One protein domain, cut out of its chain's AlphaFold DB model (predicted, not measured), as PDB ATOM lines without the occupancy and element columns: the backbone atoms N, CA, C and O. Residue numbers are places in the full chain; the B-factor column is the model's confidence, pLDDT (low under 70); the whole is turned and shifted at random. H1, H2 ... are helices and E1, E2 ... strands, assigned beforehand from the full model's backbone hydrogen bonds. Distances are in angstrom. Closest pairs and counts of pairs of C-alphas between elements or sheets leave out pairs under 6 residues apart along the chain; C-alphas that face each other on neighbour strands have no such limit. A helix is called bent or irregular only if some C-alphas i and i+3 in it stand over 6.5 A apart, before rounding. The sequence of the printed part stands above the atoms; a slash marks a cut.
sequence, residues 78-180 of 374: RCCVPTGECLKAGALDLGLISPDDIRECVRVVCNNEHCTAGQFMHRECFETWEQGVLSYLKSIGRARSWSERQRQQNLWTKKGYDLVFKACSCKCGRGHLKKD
ATOM      1  N   ARG A  78     -54.234  -3.730  29.025       86.81
ATOM      2  CA  ARG A  78     -52.812  -3.350  28.915       86.81
ATOM      3  C   ARG A  78     -52.531  -1.992  28.274       86.81
ATOM      4  O   ARG A  78     -52.764  -1.901  27.071       86.81
ATOM      5  N   CYS A  79     -51.889  -1.028  28.940       90.44
ATOM      6  CA  CYS A  79     -51.264   0.097  28.233       90.44
ATOM      7  C   CYS A  79     -50.103  -0.381  27.327       90.44
ATOM      8  O   CYS A  79     -49.096  -0.947  27.775       90.44
ATOM      9  N   CYS A  80     -50.204  -0.142  26.018       91.44
ATOM     10  CA  CYS A  80     -49.288  -0.698  25.018       91.44
ATOM     11  C   CYS A  80     -48.157   0.248  24.555       91.44
ATOM     12  O   CYS A  80     -47.593   0.035  23.484       91.44
ATOM     13  N   VAL A  81     -47.761   1.240  25.366       91.00
ATOM     14  CA  VAL A  81     -46.686   2.212  25.041       91.00
ATOM     15  C   VAL A  81     -45.375   1.538  24.627       91.00
ATOM     16  O   VAL A  81     -44.766   0.885  25.476       91.00
ATOM     17  N   PRO A  82     -44.891   1.712  23.383       87.12
ATOM     18  CA  PRO A  82     -43.701   1.018  22.879       87.12
ATOM     19  C   PRO A  82     -42.451   1.181  23.744       87.12
ATOM     20  O   PRO A  82     -41.685   0.238  23.890       87.12
ATOM     21  N   THR A  83     -42.284   2.353  24.357       81.38
ATOM     22  CA  THR A  83     -41.147   2.706  25.214       81.38
ATOM     23  C   THR A  83     -41.111   1.932  26.537       81.38
ATOM     24  O   THR A  83     -40.116   1.986  27.244       81.38
ATOM     25  N   GLY A  84     -42.188   1.226  26.904       75.81
ATOM     26  CA  GLY A  84     -42.283   0.465  28.156       75.81
ATOM     27  C   GLY A  84     -42.615   1.311  29.389       75.81
ATOM     28  O   GLY A  84     -43.240   0.803  30.314       75.81
ATOM     29  N   GLU A  85     -42.299   2.604  29.368       81.44
ATOM     30  CA  GLU A  85     -42.600   3.548  30.446       81.44
ATOM     31  C   GLU A  85     -44.015   4.117  30.298       81.44
ATOM     32  O   GLU A  85     -44.289   5.013  29.496       81.44
ATOM     33  N   CYS A  86     -44.954   3.556  31.056       87.94
ATOM     34  CA  CYS A  86     -46.308   4.081  31.144       87.94
ATOM     35  C   CYS A  86     -46.365   5.181  32.212       87.94
ATOM     36  O   CYS A  86     -46.176   4.899  33.389       87.94
ATOM     37  N   LEU A  87     -46.696   6.411  31.812       83.25
ATOM     38  CA  LEU A  87     -46.772   7.579  32.706       83.25
ATOM     39  C   LEU A  87     -47.778   7.408  33.855       83.25
ATOM     40  O   LEU A  87     -47.565   7.929  34.943       83.25
ATOM     41  N   LYS A  88     -48.853   6.644  33.624       77.38
ATOM     42  CA  LYS A  88     -49.896   6.360  34.622       77.38
ATOM     43  C   LYS A  88     -49.617   5.098  35.453       77.38
ATOM     44  O   LYS A  88     -50.379   4.780  36.356       77.38
ATOM     45  N   ALA A  89     -48.545   4.358  35.152       71.19
ATOM     46  CA  ALA A  89     -48.205   3.168  35.922       71.19
ATOM     47  C   ALA A  89     -47.557   3.586  37.247       71.19
ATOM     48  O   ALA A  89     -46.372   3.909  37.299       71.19
ATOM     49  N   GLY A  90     -48.334   3.563  38.332       60.12
ATOM     50  CA  GLY A  90     -47.761   3.535  39.677       60.12
ATOM     51  C   GLY A  90     -46.914   2.271  39.876       60.12
ATOM     52  O   GLY A  90     -47.093   1.282  39.164       60.12
ATOM     53  N   ALA A  91     -46.016   2.276  40.868       53.72
ATOM     54  CA  ALA A  91     -45.049   1.195  41.126       53.72
ATOM     55  C   ALA A  91     -45.662  -0.217  41.291       53.72
ATOM     56  O   ALA A  91     -44.939  -1.205  41.201       53.72
ATOM     57  N   LEU A  92     -46.977  -0.318  41.515       60.75
ATOM     58  CA  LEU A  92     -47.705  -1.576  41.692       60.75
ATOM     59  C   LEU A  92     -48.610  -1.950  40.507       60.75
ATOM     60  O   LEU A  92     -48.962  -3.115  40.371       60.75
ATOM     61  N   ASP A  93     -48.974  -0.994  39.647       65.69
ATOM     62  CA  ASP A  93     -50.101  -1.165  38.717       65.69
ATOM     63  C   ASP A  93     -49.676  -1.544  37.291       65.69
ATOM     64  O   ASP A  93     -50.519  -1.733  36.429       65.69
ATOM     65  N   LEU A  94     -48.370  -1.667  37.006       72.19
ATOM     66  CA  LEU A  94     -47.811  -2.267  35.773       72.19
ATOM     67  C   LEU A  94     -48.493  -1.841  34.443       72.19
ATOM     68  O   LEU A  94     -48.484  -2.583  33.456       72.19
ATOM     69  N   GLY A  95     -49.070  -0.635  34.395       71.56
ATOM     70  CA  GLY A  95     -49.786  -0.101  33.237       71.56
ATOM     71  C   GLY A  95     -51.140  -0.755  32.951       71.56
ATOM     72  O   GLY A  95     -51.537  -0.778  31.783       71.56
ATOM     73  N   LEU A  96     -51.821  -1.297  33.962       81.94
ATOM     74  CA  LEU A  96     -53.219  -1.707  33.867       81.94
ATOM     75  C   LEU A  96     -54.117  -0.488  33.609       81.94
ATOM     76  O   LEU A  96     -53.871   0.611  34.095       81.94
ATOM     77  N   ILE A  97     -55.149  -0.694  32.801       80.94
ATOM     78  CA  ILE A  97     -56.195   0.272  32.486       80.94
ATOM     79  C   ILE A  97     -57.463  -0.239  33.168       80.94
ATOM     80  O   ILE A  97     -57.982  -1.304  32.814       80.94
ATOM     81  N   SER A  98     -57.957   0.521  34.143       78.44
ATOM     82  CA  SER A  98     -59.252   0.263  34.774       78.44
ATOM     83  C   SER A  98     -60.396   0.432  33.757       78.44
ATOM     84  O   SER A  98     -60.290   1.280  32.865       78.44
ATOM     85  N   PRO A  99     -61.515  -0.305  33.880       71.44
ATOM     86  CA  PRO A  99     -62.704  -0.098  33.053       71.44
ATOM     87  C   PRO A  99     -63.206   1.356  33.023       71.44
ATOM     88  O   PRO A  99     -63.661   1.830  31.981       71.44
ATOM     89  N   ASP A 100     -63.070   2.088  34.132       74.50
ATOM     90  CA  ASP A 100     -63.440   3.508  34.216       74.50
ATOM     91  C   ASP A 100     -62.500   4.415  33.404       74.50
ATOM     92  O   ASP A 100     -62.930   5.415  32.820       74.50
ATOM     93  N   ASP A 101     -61.231   4.021  33.287       77.31
ATOM     94  CA  ASP A 101     -60.180   4.753  32.578       77.31
ATOM     95  C   ASP A 101     -60.192   4.522  31.061       77.31
ATOM     96  O   ASP A 101     -59.492   5.225  30.328       77.31
ATOM     97  N   ILE A 102     -61.015   3.598  30.552       83.38
ATOM     98  CA  ILE A 102     -61.184   3.355  29.107       83.38
ATOM     99  C   ILE A 102     -61.592   4.644  28.374       83.38
ATOM    100  O   ILE A 102     -61.235   4.842  27.211       83.38
ATOM    101  N   ARG A 103     -62.305   5.548  29.058       83.12
ATOM    102  CA  ARG A 103     -62.733   6.856  28.528       83.12
ATOM    103  C   ARG A 103     -61.559   7.781  28.223       83.12
ATOM    104  O   ARG A 103     -61.603   8.528  27.252       83.12
ATOM    105  N   GLU A 104     -60.511   7.683  29.032       85.38
ATOM    106  CA  GLU A 104     -59.271   8.452  28.921       85.38
ATOM    107  C   GLU A 104     -58.153   7.630  28.267       85.38
ATOM    108  O   GLU A 104     -56.964   7.931  28.401       85.38
ATOM    109  N   CYS A 105     -58.517   6.566  27.553       90.38
ATOM    110  CA  CYS A 105     -57.601   5.812  26.716       90.38
ATOM    111  C   CYS A 105     -57.771   6.193  25.249       90.38
ATOM    112  O   CYS A 105     -58.747   6.811  24.837       90.38
ATOM    113  N   VAL A 106     -56.784   5.821  24.450       92.94
ATOM    114  CA  VAL A 106     -56.790   5.925  22.998       92.94
ATOM    115  C   VAL A 106     -56.568   4.528  22.453       92.94
ATOM    116  O   VAL A 106     -55.605   3.855  22.836       92.94
ATOM    117  N   ARG A 107     -57.449   4.087  21.555       92.88
ATOM    118  CA  ARG A 107     -57.248   2.828  20.843       92.88
ATOM    119  C   ARG A 107     -56.182   2.989  19.762       92.88
ATOM    120  O   ARG A 107     -56.185   3.947  18.985       92.88
ATOM    121  N   VAL A 108     -55.267   2.029  19.713       94.56
ATOM    122  CA  VAL A 108     -54.240   1.918  18.677       94.56
ATOM    123  C   VAL A 108     -54.282   0.528  18.062       94.56
ATOM    124  O   VAL A 108     -54.562  -0.464  18.733       94.56
ATOM    125  N   VAL A 109     -53.998   0.461  16.766       94.00
ATOM    126  CA  VAL A 109     -54.051  -0.768  15.977       94.00
ATOM    127  C   VAL A 109     -52.655  -1.088  15.474       94.00
ATOM    128  O   VAL A 109     -51.970  -0.231  14.914       94.00
ATOM    129  N   CYS A 110     -52.221  -2.327  15.681       95.31
ATOM    130  CA  CYS A 110     -51.003  -2.837  15.072       95.31
ATOM    131  C   CYS A 110     -51.316  -3.369  13.671       95.31
ATOM    132  O   CYS A 110     -52.309  -4.063  13.485       95.31
ATOM    133  N   ASN A 111     -50.441  -3.109  12.700       94.19
ATOM    134  CA  ASN A 111     -50.582  -3.669  11.352       94.19
ATOM    135  C   ASN A 111     -50.407  -5.203  11.289       94.19
ATOM    136  O   ASN A 111     -50.680  -5.812  10.263       94.19
ATOM    137  N   ASN A 112     -49.894  -5.833  12.349       93.75
ATOM    138  CA  ASN A 112     -49.816  -7.290  12.437       93.75
ATOM    139  C   ASN A 112     -51.138  -7.841  12.998       93.75
ATOM    140  O   ASN A 112     -51.437  -7.608  14.167       93.75
ATOM    141  N   GLU A 113     -51.880  -8.605  12.195       91.38
ATOM    142  CA  GLU A 113     -53.176  -9.199  12.571       91.38
ATOM    143  C   GLU A 113     -53.072 -10.175  13.751       91.38
ATOM    144  O   GLU A 113     -53.991 -10.288  14.556       91.38
ATOM    145  N   HIS A 114     -51.921 -10.833  13.919       89.31
ATOM    146  CA  HIS A 114     -51.676 -11.764  15.025       89.31
ATOM    147  C   HIS A 114     -51.088 -11.077  16.269       89.31
ATOM    148  O   HIS A 114     -50.493 -11.725  17.132       89.31
ATOM    149  N   CYS A 115     -51.170  -9.747  16.354       91.06
ATOM    150  CA  CYS A 115     -50.632  -8.995  17.478       91.06
ATOM    151  C   CYS A 115     -51.557  -9.067  18.699       91.06
ATOM    152  O   CYS A 115     -52.649  -8.510  18.697       91.06
ATOM    153  N   THR A 116     -51.067  -9.662  19.788       87.69
ATOM    154  CA  THR A 116     -51.732  -9.664  21.104       87.69
ATOM    155  C   THR A 116     -51.180  -8.597  22.056       87.69
ATOM    156  O   THR A 116     -51.646  -8.458  23.184       87.69
ATOM    157  N   ALA A 117     -50.184  -7.820  21.613       76.12
ATOM    158  CA  ALA A 117     -49.454  -6.855  22.433       76.12
ATOM    159  C   ALA A 117     -50.218  -5.524  22.604       76.12
ATOM    160  O   ALA A 117     -49.721  -4.463  22.235       76.12
ATOM    161  N   GLY A 118     -51.417  -5.606  23.186       73.06
ATOM    162  CA  GLY A 118     -52.245  -4.480  23.623       73.06
ATOM    163  C   GLY A 118     -52.901  -3.665  22.500       73.06
ATOM    164  O   GLY A 118     -52.422  -3.606  21.371       73.06
ATOM    165  N   GLN A 119     -54.039  -3.050  22.826       88.44
ATOM    166  CA  GLN A 119     -54.878  -2.279  21.892       88.44
ATOM    167  C   GLN A 119     -55.147  -0.850  22.381       88.44
ATOM    168  O   GLN A 119     -55.767  -0.058  21.676       88.44
ATOM    169  N   PHE A 120     -54.698  -0.520  23.591       91.44
ATOM    170  CA  PHE A 120     -55.026   0.729  24.262       91.44
ATOM    171  C   PHE A 120     -53.770   1.378  24.826       91.44
ATOM    172  O   PHE A 120     -52.864   0.716  25.333       91.44
ATOM    173  N   MET A 121     -53.729   2.699  24.752       92.56
ATOM    174  CA  MET A 121     -52.759   3.534  25.445       92.56
ATOM    175  C   MET A 121     -53.527   4.521  26.311       92.56
ATOM    176  O   MET A 121     -54.548   5.042  25.873       92.56
ATOM    177  N   HIS A 122     -53.027   4.831  27.504       91.50
ATOM    178  CA  HIS A 122     -53.532   5.992  28.237       91.50
ATOM    179  C   HIS A 122     -53.384   7.257  27.387       91.50
ATOM    180  O   HIS A 122     -52.441   7.365  26.600       91.50
ATOM    181  N   ARG A 123     -54.267   8.236  27.571       92.19
ATOM    182  CA  ARG A 123     -54.226   9.493  26.822       92.19
ATOM    183  C   ARG A 123     -52.889  10.222  26.936       92.19
ATOM    184  O   ARG A 123     -52.289  10.533  25.918       92.19
ATOM    185  N   GLU A 124     -52.370  10.401  28.145       92.81
ATOM    186  CA  GLU A 124     -51.081  11.078  28.379       92.81
ATOM    187  C   GLU A 124     -49.902  10.334  27.729       92.81
ATOM    188  O   GLU A 124     -48.988  10.917  27.137       92.81
ATOM    189  N   CYS A 125     -49.953   9.005  27.810       93.44
ATOM    190  CA  CYS A 125     -48.994   8.110  27.182       93.44
ATOM    191  C   CYS A 125     -49.038   8.215  25.652       93.44
ATOM    192  O   CYS A 125     -47.997   8.261  24.996       93.44
ATOM    193  N   PHE A 126     -50.245   8.258  25.087       94.94
ATOM    194  CA  PHE A 126     -50.465   8.445  23.663       94.94
ATOM    195  C   PHE A 126     -49.979   9.820  23.202       94.94
ATOM    196  O   PHE A 126     -49.271   9.889  22.207       94.94
ATOM    197  N   GLU A 127     -50.297  10.892  23.929       94.81
ATOM    198  CA  GLU A 127     -49.884  12.257  23.589       94.81
ATOM    199  C   GLU A 127     -48.356  12.387  23.568       94.81
ATOM    200  O   GLU A 127     -47.791  12.919  22.613       94.81
ATOM    201  N   THR A 128     -47.659  11.826  24.559       95.12
ATOM    202  CA  THR A 128     -46.189  11.855  24.614       95.12
ATOM    203  C   THR A 128     -45.566  11.060  23.465       95.12
ATOM    204  O   THR A 128     -44.642  11.531  22.795       95.12
ATOM    205  N   TRP A 129     -46.098   9.866  23.189       95.56
ATOM    206  CA  TRP A 129     -45.671   9.058  22.051       95.56
ATOM    207  C   TRP A 129     -45.934   9.769  20.712       95.56
ATOM    208  O   TRP A 129     -45.034   9.859  19.880       95.56
ATOM    209  N   GLU A 130     -47.121  10.352  20.526       96.25
ATOM    210  CA  GLU A 130     -47.510  11.112  19.334       96.25
ATOM    211  C   GLU A 130     -46.581  12.310  19.100       96.25
ATOM    212  O   GLU A 130     -46.169  12.548  17.962       96.25
ATOM    213  N   GLN A 131     -46.182  13.028  20.154       96.19
ATOM    214  CA  GLN A 131     -45.193  14.103  20.039       96.19
ATOM    215  C   GLN A 131     -43.824  13.587  19.574       96.19
ATOM    216  O   GLN A 131     -43.179  14.231  18.740       96.19
ATOM    217  N   GLY A 132     -43.394  12.414  20.043       95.50
ATOM    218  CA  GLY A 132     -42.186  11.747  19.552       95.50
ATOM    219  C   GLY A 132     -42.270  11.418  18.056       95.50
ATOM    220  O   GLY A 132     -41.367  11.761  17.289       95.50
ATOM    221  N   VAL A 133     -43.394  10.845  17.614       96.56
ATOM    222  CA  VAL A 133     -43.648  10.536  16.196       96.56
ATOM    223  C   VAL A 133     -43.708  11.817  15.350       96.56
ATOM    224  O   VAL A 133     -43.136  11.867  14.261       96.56
ATOM    225  N   LEU A 134     -44.336  12.886  15.850       96.44
ATOM    226  CA  LEU A 134     -44.344  14.197  15.194       96.44
ATOM    227  C   LEU A 134     -42.940  14.786  15.074       96.44
ATOM    228  O   LEU A 134     -42.612  15.361  14.039       96.44
ATOM    229  N   SER A 135     -42.106  14.650  16.104       96.75
ATOM    230  CA  SER A 135     -40.710  15.088  16.065       96.75
ATOM    231  C   SER A 135     -39.922  14.335  14.989       96.75
ATOM    232  O   SER A 135     -39.244  14.957  14.169       96.75
ATOM    233  N   TYR A 136     -40.106  13.015  14.900       96.38
ATOM    234  CA  TYR A 136     -39.525  12.204  13.830       96.38
ATOM    235  C   TYR A 136     -40.028  12.637  12.445       96.38
ATOM    236  O   TYR A 136     -39.234  12.840  11.530       96.38
ATOM    237  N   LEU A 137     -41.329  12.907  12.283       96.62
ATOM    238  CA  LEU A 137     -41.878  13.416  11.022       96.62
ATOM    239  C   LEU A 137     -41.198  14.723  10.579       96.62
ATOM    240  O   LEU A 137     -40.973  14.922   9.386       96.62
ATOM    241  N   LYS A 138     -40.843  15.612  11.518       95.38
ATOM    242  CA  LYS A 138     -40.165  16.889  11.217       95.38
ATOM    243  C   LYS A 138     -38.769  16.693  10.630       95.38
ATOM    244  O   LYS A 138     -38.335  17.531   9.836       95.38
ATOM    245  N   SER A 139     -38.066  15.617  10.989       95.06
ATOM    246  CA  SER A 139     -36.717  15.351  10.481       95.06
ATOM    247  C   SER A 139     -36.725  14.750   9.065       95.06
ATOM    248  O   SER A 139     -35.765  14.954   8.309       95.06
ATOM    249  N   ILE A 140     -37.830  14.121   8.642       95.44
ATOM    250  CA  ILE A 140     -37.979  13.475   7.326       95.44
ATOM    251  C   ILE A 140     -38.067  14.500   6.188       95.44
ATOM    252  O   ILE A 140     -38.969  15.335   6.140       95.44
ATOM    253  N   GLY A 141     -37.181  14.367   5.193       93.12
ATOM    254  CA  GLY A 141     -37.020  15.311   4.076       93.12
ATOM    255  C   GLY A 141     -38.316  15.730   3.368       93.12
ATOM    256  O   GLY A 141     -38.530  16.919   3.148       93.12
ATOM    257  N   ARG A 142     -39.218  14.781   3.073       93.81
ATOM    258  CA  ARG A 142     -40.503  15.048   2.392       93.81
ATOM    259  C   ARG A 142     -41.472  15.911   3.213       93.81
ATOM    260  O   ARG A 142     -42.224  16.684   2.632       93.81
ATOM    261  N   ALA A 143     -41.445  15.800   4.541       94.81
ATOM    262  CA  ALA A 143     -42.349  16.513   5.446       94.81
ATOM    263  C   ALA A 143     -41.781  17.859   5.942       94.81
ATOM    264  O   ALA A 143     -42.482  18.628   6.610       94.81
ATOM    265  N   ARG A 144     -40.530  18.196   5.586       93.19
ATOM    266  CA  ARG A 144     -39.903  19.484   5.941       93.19
ATOM    267  C   ARG A 144     -40.638  20.682   5.341       93.19
ATOM    268  O   ARG A 144     -40.713  21.717   5.995       93.19
ATOM    269  N   SER A 145     -41.212  20.534   4.146       94.62
ATOM    270  CA  SER A 145     -41.995  21.580   3.468       94.62
ATOM    271  C   SER A 145     -43.409  21.753   4.030       94.62
ATOM    272  O   SER A 145     -44.093  22.712   3.678       94.62
ATOM    273  N   TRP A 146     -43.863  20.848   4.901       96.12
ATOM    274  CA  TRP A 146     -45.173  20.960   5.531       96.12
ATOM    275  C   TRP A 146     -45.113  21.946   6.694       96.12
ATOM    276  O   TRP A 146     -44.177  21.932   7.497       96.12
ATOM    277  N   SER A 147     -46.147  22.775   6.817       96.50
ATOM    278  CA  SER A 147     -46.376  23.573   8.021       96.50
ATOM    279  C   SER A 147     -46.672  22.677   9.224       96.50
ATOM    280  O   SER A 147     -47.110  21.535   9.085       96.50
ATOM    281  N   GLU A 148     -46.493  23.214  10.429       95.25
ATOM    282  CA  GLU A 148     -46.748  22.466  11.663       95.25
ATOM    283  C   GLU A 148     -48.194  21.953  11.752       95.25
ATOM    284  O   GLU A 148     -48.425  20.781  12.046       95.25
ATOM    285  N   ARG A 149     -49.162  22.795  11.369       95.38
ATOM    286  CA  ARG A 149     -50.579  22.409  11.299       95.38
ATOM    287  C   ARG A 149     -50.814  21.276  10.299       95.38
ATOM    288  O   ARG A 149     -51.572  20.356  10.583       95.38
ATOM    289  N   GLN A 150     -50.147  21.315   9.143       96.62
ATOM    290  CA  GLN A 150     -50.249  20.246   8.147       96.62
ATOM    291  C   GLN A 150     -49.644  18.936   8.649       96.62
ATOM    292  O   GLN A 150     -50.199  17.885   8.348       96.62
ATOM    293  N   ARG A 151     -48.538  18.965   9.404       96.81
ATOM    294  CA  ARG A 151     -47.946  17.747   9.982       96.81
ATOM    295  C   ARG A 151     -48.912  17.069  10.943       96.81
ATOM    296  O   ARG A 151     -49.153  15.880  10.794       96.81
ATOM    297  N   GLN A 152     -49.520  17.836  11.845       95.50
ATOM    298  CA  GLN A 152     -50.514  17.330  12.797       95.50
ATOM    299  C   GLN A 152     -51.747  16.764  12.085       95.50
ATOM    300  O   GLN A 152     -52.171  15.651  12.376       95.50
ATOM    301  N   GLN A 153     -52.275  17.480  11.088       95.56
ATOM    302  CA  GLN A 153     -53.435  17.019  10.324       95.56
ATOM    303  C   GLN A 153     -53.139  15.757   9.497       95.56
ATOM    304  O   GLN A 153     -53.992  14.883   9.380       95.56
ATOM    305  N   ASN A 154     -51.949  15.661   8.899       95.75
ATOM    306  CA  ASN A 154     -51.605  14.552   8.012       95.75
ATOM    307  C   ASN A 154     -50.992  13.351   8.735       95.75
ATOM    308  O   ASN A 154     -50.893  12.300   8.103       95.75
ATOM    309  N   LEU A 155     -50.596  13.470  10.007       96.44
ATOM    310  CA  LEU A 155     -49.843  12.443  10.735       96.44
ATOM    311  C   LEU A 155     -50.477  11.054  10.622       96.44
ATOM    312  O   LEU A 155     -49.814  10.102  10.220       96.44
ATOM    313  N   TRP A 156     -51.777  10.965  10.906       95.50
ATOM    314  CA  TRP A 156     -52.532   9.707  10.890       95.50
ATOM    315  C   TRP A 156     -53.210   9.403   9.548       95.50
ATOM    316  O   TRP A 156     -53.882   8.381   9.402       95.50
ATOM    317  N   THR A 157     -53.014  10.257   8.540       95.94
ATOM    318  CA  THR A 157     -53.421   9.963   7.159       95.94
ATOM    319  C   THR A 157     -52.417   9.017   6.508       95.94
ATOM    320  O   THR A 157     -51.268   8.935   6.935       95.94
ATOM    321  N   LYS A 158     -52.804   8.375   5.400       94.81
ATOM    322  CA  LYS A 158     -51.895   7.527   4.611       94.81
ATOM    323  C   LYS A 158     -50.577   8.240   4.262       94.81
ATOM    324  O   LYS A 158     -49.506   7.674   4.421       94.81
ATOM    325  N   LYS A 159     -50.647   9.521   3.869       94.19
ATOM    326  CA  LYS A 159     -49.477  10.308   3.440       94.19
ATOM    327  C   LYS A 159     -48.469  10.563   4.559       94.19
ATOM    328  O   LYS A 159     -47.273  10.557   4.290       94.19
ATOM    329  N   GLY A 160     -48.939  10.870   5.767       96.06
ATOM    330  CA  GLY A 160     -48.058  11.111   6.913       96.06
ATOM    331  C   GLY A 160     -47.561   9.806   7.517       96.06
ATOM    332  O   GLY A 160     -46.364   9.669   7.767       96.06
ATOM    333  N   TYR A 161     -48.458   8.833   7.669       96.75
ATOM    334  CA  TYR A 161     -48.162   7.556   8.306       96.75
ATOM    335  C   TYR A 161     -47.077   6.758   7.571       96.75
ATOM    336  O   TYR A 161     -46.137   6.290   8.209       96.75
ATOM    337  N   ASP A 162     -47.121   6.702   6.234       96.25
ATOM    338  CA  ASP A 162     -46.110   6.011   5.412       96.25
ATOM    339  C   ASP A 162     -44.687   6.581   5.578       96.25
ATOM    340  O   ASP A 162     -43.704   5.946   5.197       96.25
ATOM    341  N   LEU A 163     -44.546   7.788   6.131       96.56
ATOM    342  CA  LEU A 163     -43.242   8.371   6.446       96.56
ATOM    343  C   LEU A 163     -42.748   7.937   7.826       96.56
ATOM    344  O   LEU A 163     -41.554   7.720   8.010       96.56
ATOM    345  N   VAL A 164     -43.657   7.817   8.793       97.00
ATOM    346  CA  VAL A 164     -43.320   7.628  10.210       97.00
ATOM    347  C   VAL A 164     -43.497   6.204  10.705       97.00
ATOM    348  O   VAL A 164     -43.086   5.928  11.825       97.00
ATOM    349  N   PHE A 165     -44.066   5.293   9.906       95.44
ATOM    350  CA  PHE A 165     -44.390   3.934  10.350       95.44
ATOM    351  C   PHE A 165     -43.201   3.242  11.030       95.44
ATOM    352  O   PHE A 165     -43.387   2.586  12.047       95.44
ATOM    353  N   LYS A 166     -41.972   3.478  10.548       94.75
ATOM    354  CA  LYS A 166     -40.738   2.911  11.111       94.75
ATOM    355  C   LYS A 166     -40.418   3.394  12.534       94.75
ATOM    356  O   LYS A 166     -39.786   2.662  13.285       94.75
ATOM    357  N   ALA A 167     -40.867   4.589  12.916       94.62
ATOM    358  CA  ALA A 167     -40.779   5.104  14.286       94.62
ATOM    359  C   ALA A 167     -41.961   4.662  15.171       94.62
ATOM    360  O   ALA A 167     -41.934   4.844  16.385       94.62
ATOM    361  N   CYS A 168     -42.993   4.054  14.584       95.94
ATOM    362  CA  CYS A 168     -44.178   3.570  15.281       95.94
ATOM    363  C   CYS A 168     -44.081   2.069  15.594       95.94
ATOM    364  O   CYS A 168     -45.040   1.338  15.367       95.94
ATOM    365  N   SER A 169     -42.943   1.570  16.077       94.19
ATOM    366  CA  SER A 169     -42.767   0.140  16.376       94.19
ATOM    367  C   SER A 169     -43.746  -0.353  17.449       94.19
ATOM    368  O   SER A 169     -43.904   0.280  18.492       94.19
ATOM    369  N   CYS A 170     -44.385  -1.501  17.222       94.25
ATOM    370  CA  CYS A 170     -45.237  -2.150  18.218       94.25
ATOM    371  C   CYS A 170     -44.410  -2.983  19.211       94.25
ATOM    372  O   CYS A 170     -43.390  -3.566  18.839       94.25
ATOM    373  N   LYS A 171     -44.908  -3.139  20.447       90.81
ATOM    374  CA  LYS A 171     -44.338  -4.035  21.472       90.81
ATOM    375  C   LYS A 171     -44.179  -5.488  21.011       90.81
ATOM    376  O   LYS A 171     -43.336  -6.199  21.541       90.81
ATOM    377  N   CYS A 172     -44.962  -5.943  20.029       91.69
ATOM    378  CA  CYS A 172     -44.816  -7.294  19.480       91.69
ATOM    379  C   CYS A 172     -43.548  -7.483  18.628       91.69
ATOM    380  O   CYS A 172     -43.259  -8.607  18.224       91.69
ATOM    381  N   GLY A 173     -42.836  -6.404  18.278       92.12
ATOM    382  CA  GLY A 173     -41.621  -6.429  17.456       92.12
ATOM    383  C   GLY A 173     -41.836  -6.773  15.975       92.12
ATOM    384  O   GLY A 173     -40.898  -6.692  15.191       92.12
ATOM    385  N   ARG A 174     -43.059  -7.144  15.571       93.31
ATOM    386  CA  ARG A 174     -43.395  -7.613  14.209       93.31
ATOM    387  C   ARG A 174     -44.282  -6.657  13.413       93.31
ATOM    388  O   ARG A 174     -44.629  -6.951  12.276       93.31
ATOM    389  N   GLY A 175     -44.696  -5.541  14.001       93.94
ATOM    390  CA  GLY A 175     -45.628  -4.619  13.364       93.94
ATOM    391  C   GLY A 175     -45.448  -3.182  13.823       93.94
ATOM    392  O   GLY A 175     -44.604  -2.876  14.666       93.94
ATOM    393  N   HIS A 176     -46.276  -2.311  13.256       95.31
ATOM    394  CA  HIS A 176     -46.258  -0.880  13.520       95.31
ATOM    395  C   HIS A 176     -47.629  -0.437  14.021       95.31
ATOM    396  O   HIS A 176     -48.654  -0.892  13.511       95.31
ATOM    397  N   LEU A 177     -47.639   0.421  15.036       95.75
ATOM    398  CA  LEU A 177     -48.844   0.991  15.621       95.75
ATOM    399  C   LEU A 177     -49.368   2.132  14.756       95.75
ATOM    400  O   LEU A 177     -48.599   2.908  14.187       95.75
ATOM    401  N   LYS A 178     -50.687   2.260  14.698       95.06
ATOM    402  CA  LYS A 178     -51.410   3.378  14.103       95.06
ATOM    403  C   LYS A 178     -52.534   3.784  15.050       95.06
ATOM    404  O   LYS A 178     -53.164   2.924  15.659       95.06
ATOM    405  N   LYS A 179     -52.799   5.086  15.167       95.31
ATOM    406  CA  LYS A 179     -53.993   5.573  15.860       95.31
ATOM    407  C   LYS A 179     -55.251   5.059  15.158       95.31
ATOM    408  O   LYS A 179     -55.353   5.184  13.936       95.31
ATOM    409  N   ASP A 180     -56.193   4.526  15.927       93.38
ATOM    410  CA  ASP A 180     -57.533   4.240  15.427       93.38
ATOM    411  C   ASP A 180     -58.317   5.558  15.338       93.38
ATOM    412  O   ASP A 180     -58.509   6.244  16.343       93.38
TER     413      ASP A 180
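What this domain is: This is residues 78 to 180 of the 374 residues of an uncharacterized protein of Phlebotomus papatasi (UniProt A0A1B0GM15). One long helix, H2, lies slantwise over a small antiparallel sheet of three strands, and two shorter helices, H3 and H4, pack across its last part, H4 also grazing the sheet. The short helix H1 runs directly into strand E1 at the opposite end of the domain, and residues 78 to 98, with no named element, come before it. The printed part has 103 residues, in the order H1, E1, E2, H2, H3, H4, E3, with the sheet running E2, E1, E3; the class is mixed, helices and strands. It is compact, with a radius of gyration of the C-alphas of 14.1 A, yet elongated, spanning 45 by 27 by 21 A.

How they stand to each other: H1, residues 99 to 104, only grazes the sheet with its residues 101 to 104. E1, residues 105 to 110, is the inner strand, with staggered pairing. Its residues 105 to 107 pair with E2, residues 120 to 122, in an antiparallel hairpin, N 106 to O 121 being 2.8 A. Its residues 108 to 110 pair antiparallel with E3, residues 177 to 179, N 109 to O 178 being 2.8 A. H2, residues 123 to 139, lies over E1 and E3 at a height over the sheet of 12.5 A, at 38 degrees to E1 on the local plane. H1 and H2 are close but not clearly touching, the closest C-alphas being those of Glu 104 and Arg 123, 5.6 A apart. H3, residues 148 to 154, is not on the sheet; it touches H2 at residues 134 to 138 alone, the closest C-alphas being those of Leu 134 and Arg 151, 7.3 A apart. H4, residues 158 to 167, grazes the sheet and touches H2 at residues 133 to 137 alone, about perpendicular at 81 degrees, with the C-alphas of Leu 137 and Val 164 closest at 6.0 A. H3 and H4 only just touch, only at the corner by their link, with 3 pairs of C-alphas within 8 A; Asn 154 and Gly 160 are the closest, at 5.1 A. Every O i to N i+4 pair is within hydrogen-bond range in H2 and H3, against 3 of 6 in H4 and 0 of 2 in H1, where 2 of 3 O i to N i+3 pairs are.

Where its parts are: H1 is 10.1 A long from C-alpha 99 at (-62.704, -0.098, 33.053), E1 15.9 A and E2 6.8 A. H2 measures 24.7 A, ending with C-alpha 139 at (-36.717, 15.351, 10.481). H3 is 10.0 A, H4 14.9 A and E3 6.9 A, its C-alpha 179 at (-53.993, 5.573, 15.860). H1 is only just irregular, C-alphas 100 and 103 being 6.6 A apart; H4 is irregular, C-alphas 163 and 166 being 7.6 A apart.

The domain as a whole: The C-alphas farthest apart are those of Leu 92 and Ser 145, at 45.1 A. The printed part has no cut and no long link. The mean pLDDT of the printed part is 89.7; residues 90 to 93 are under 70.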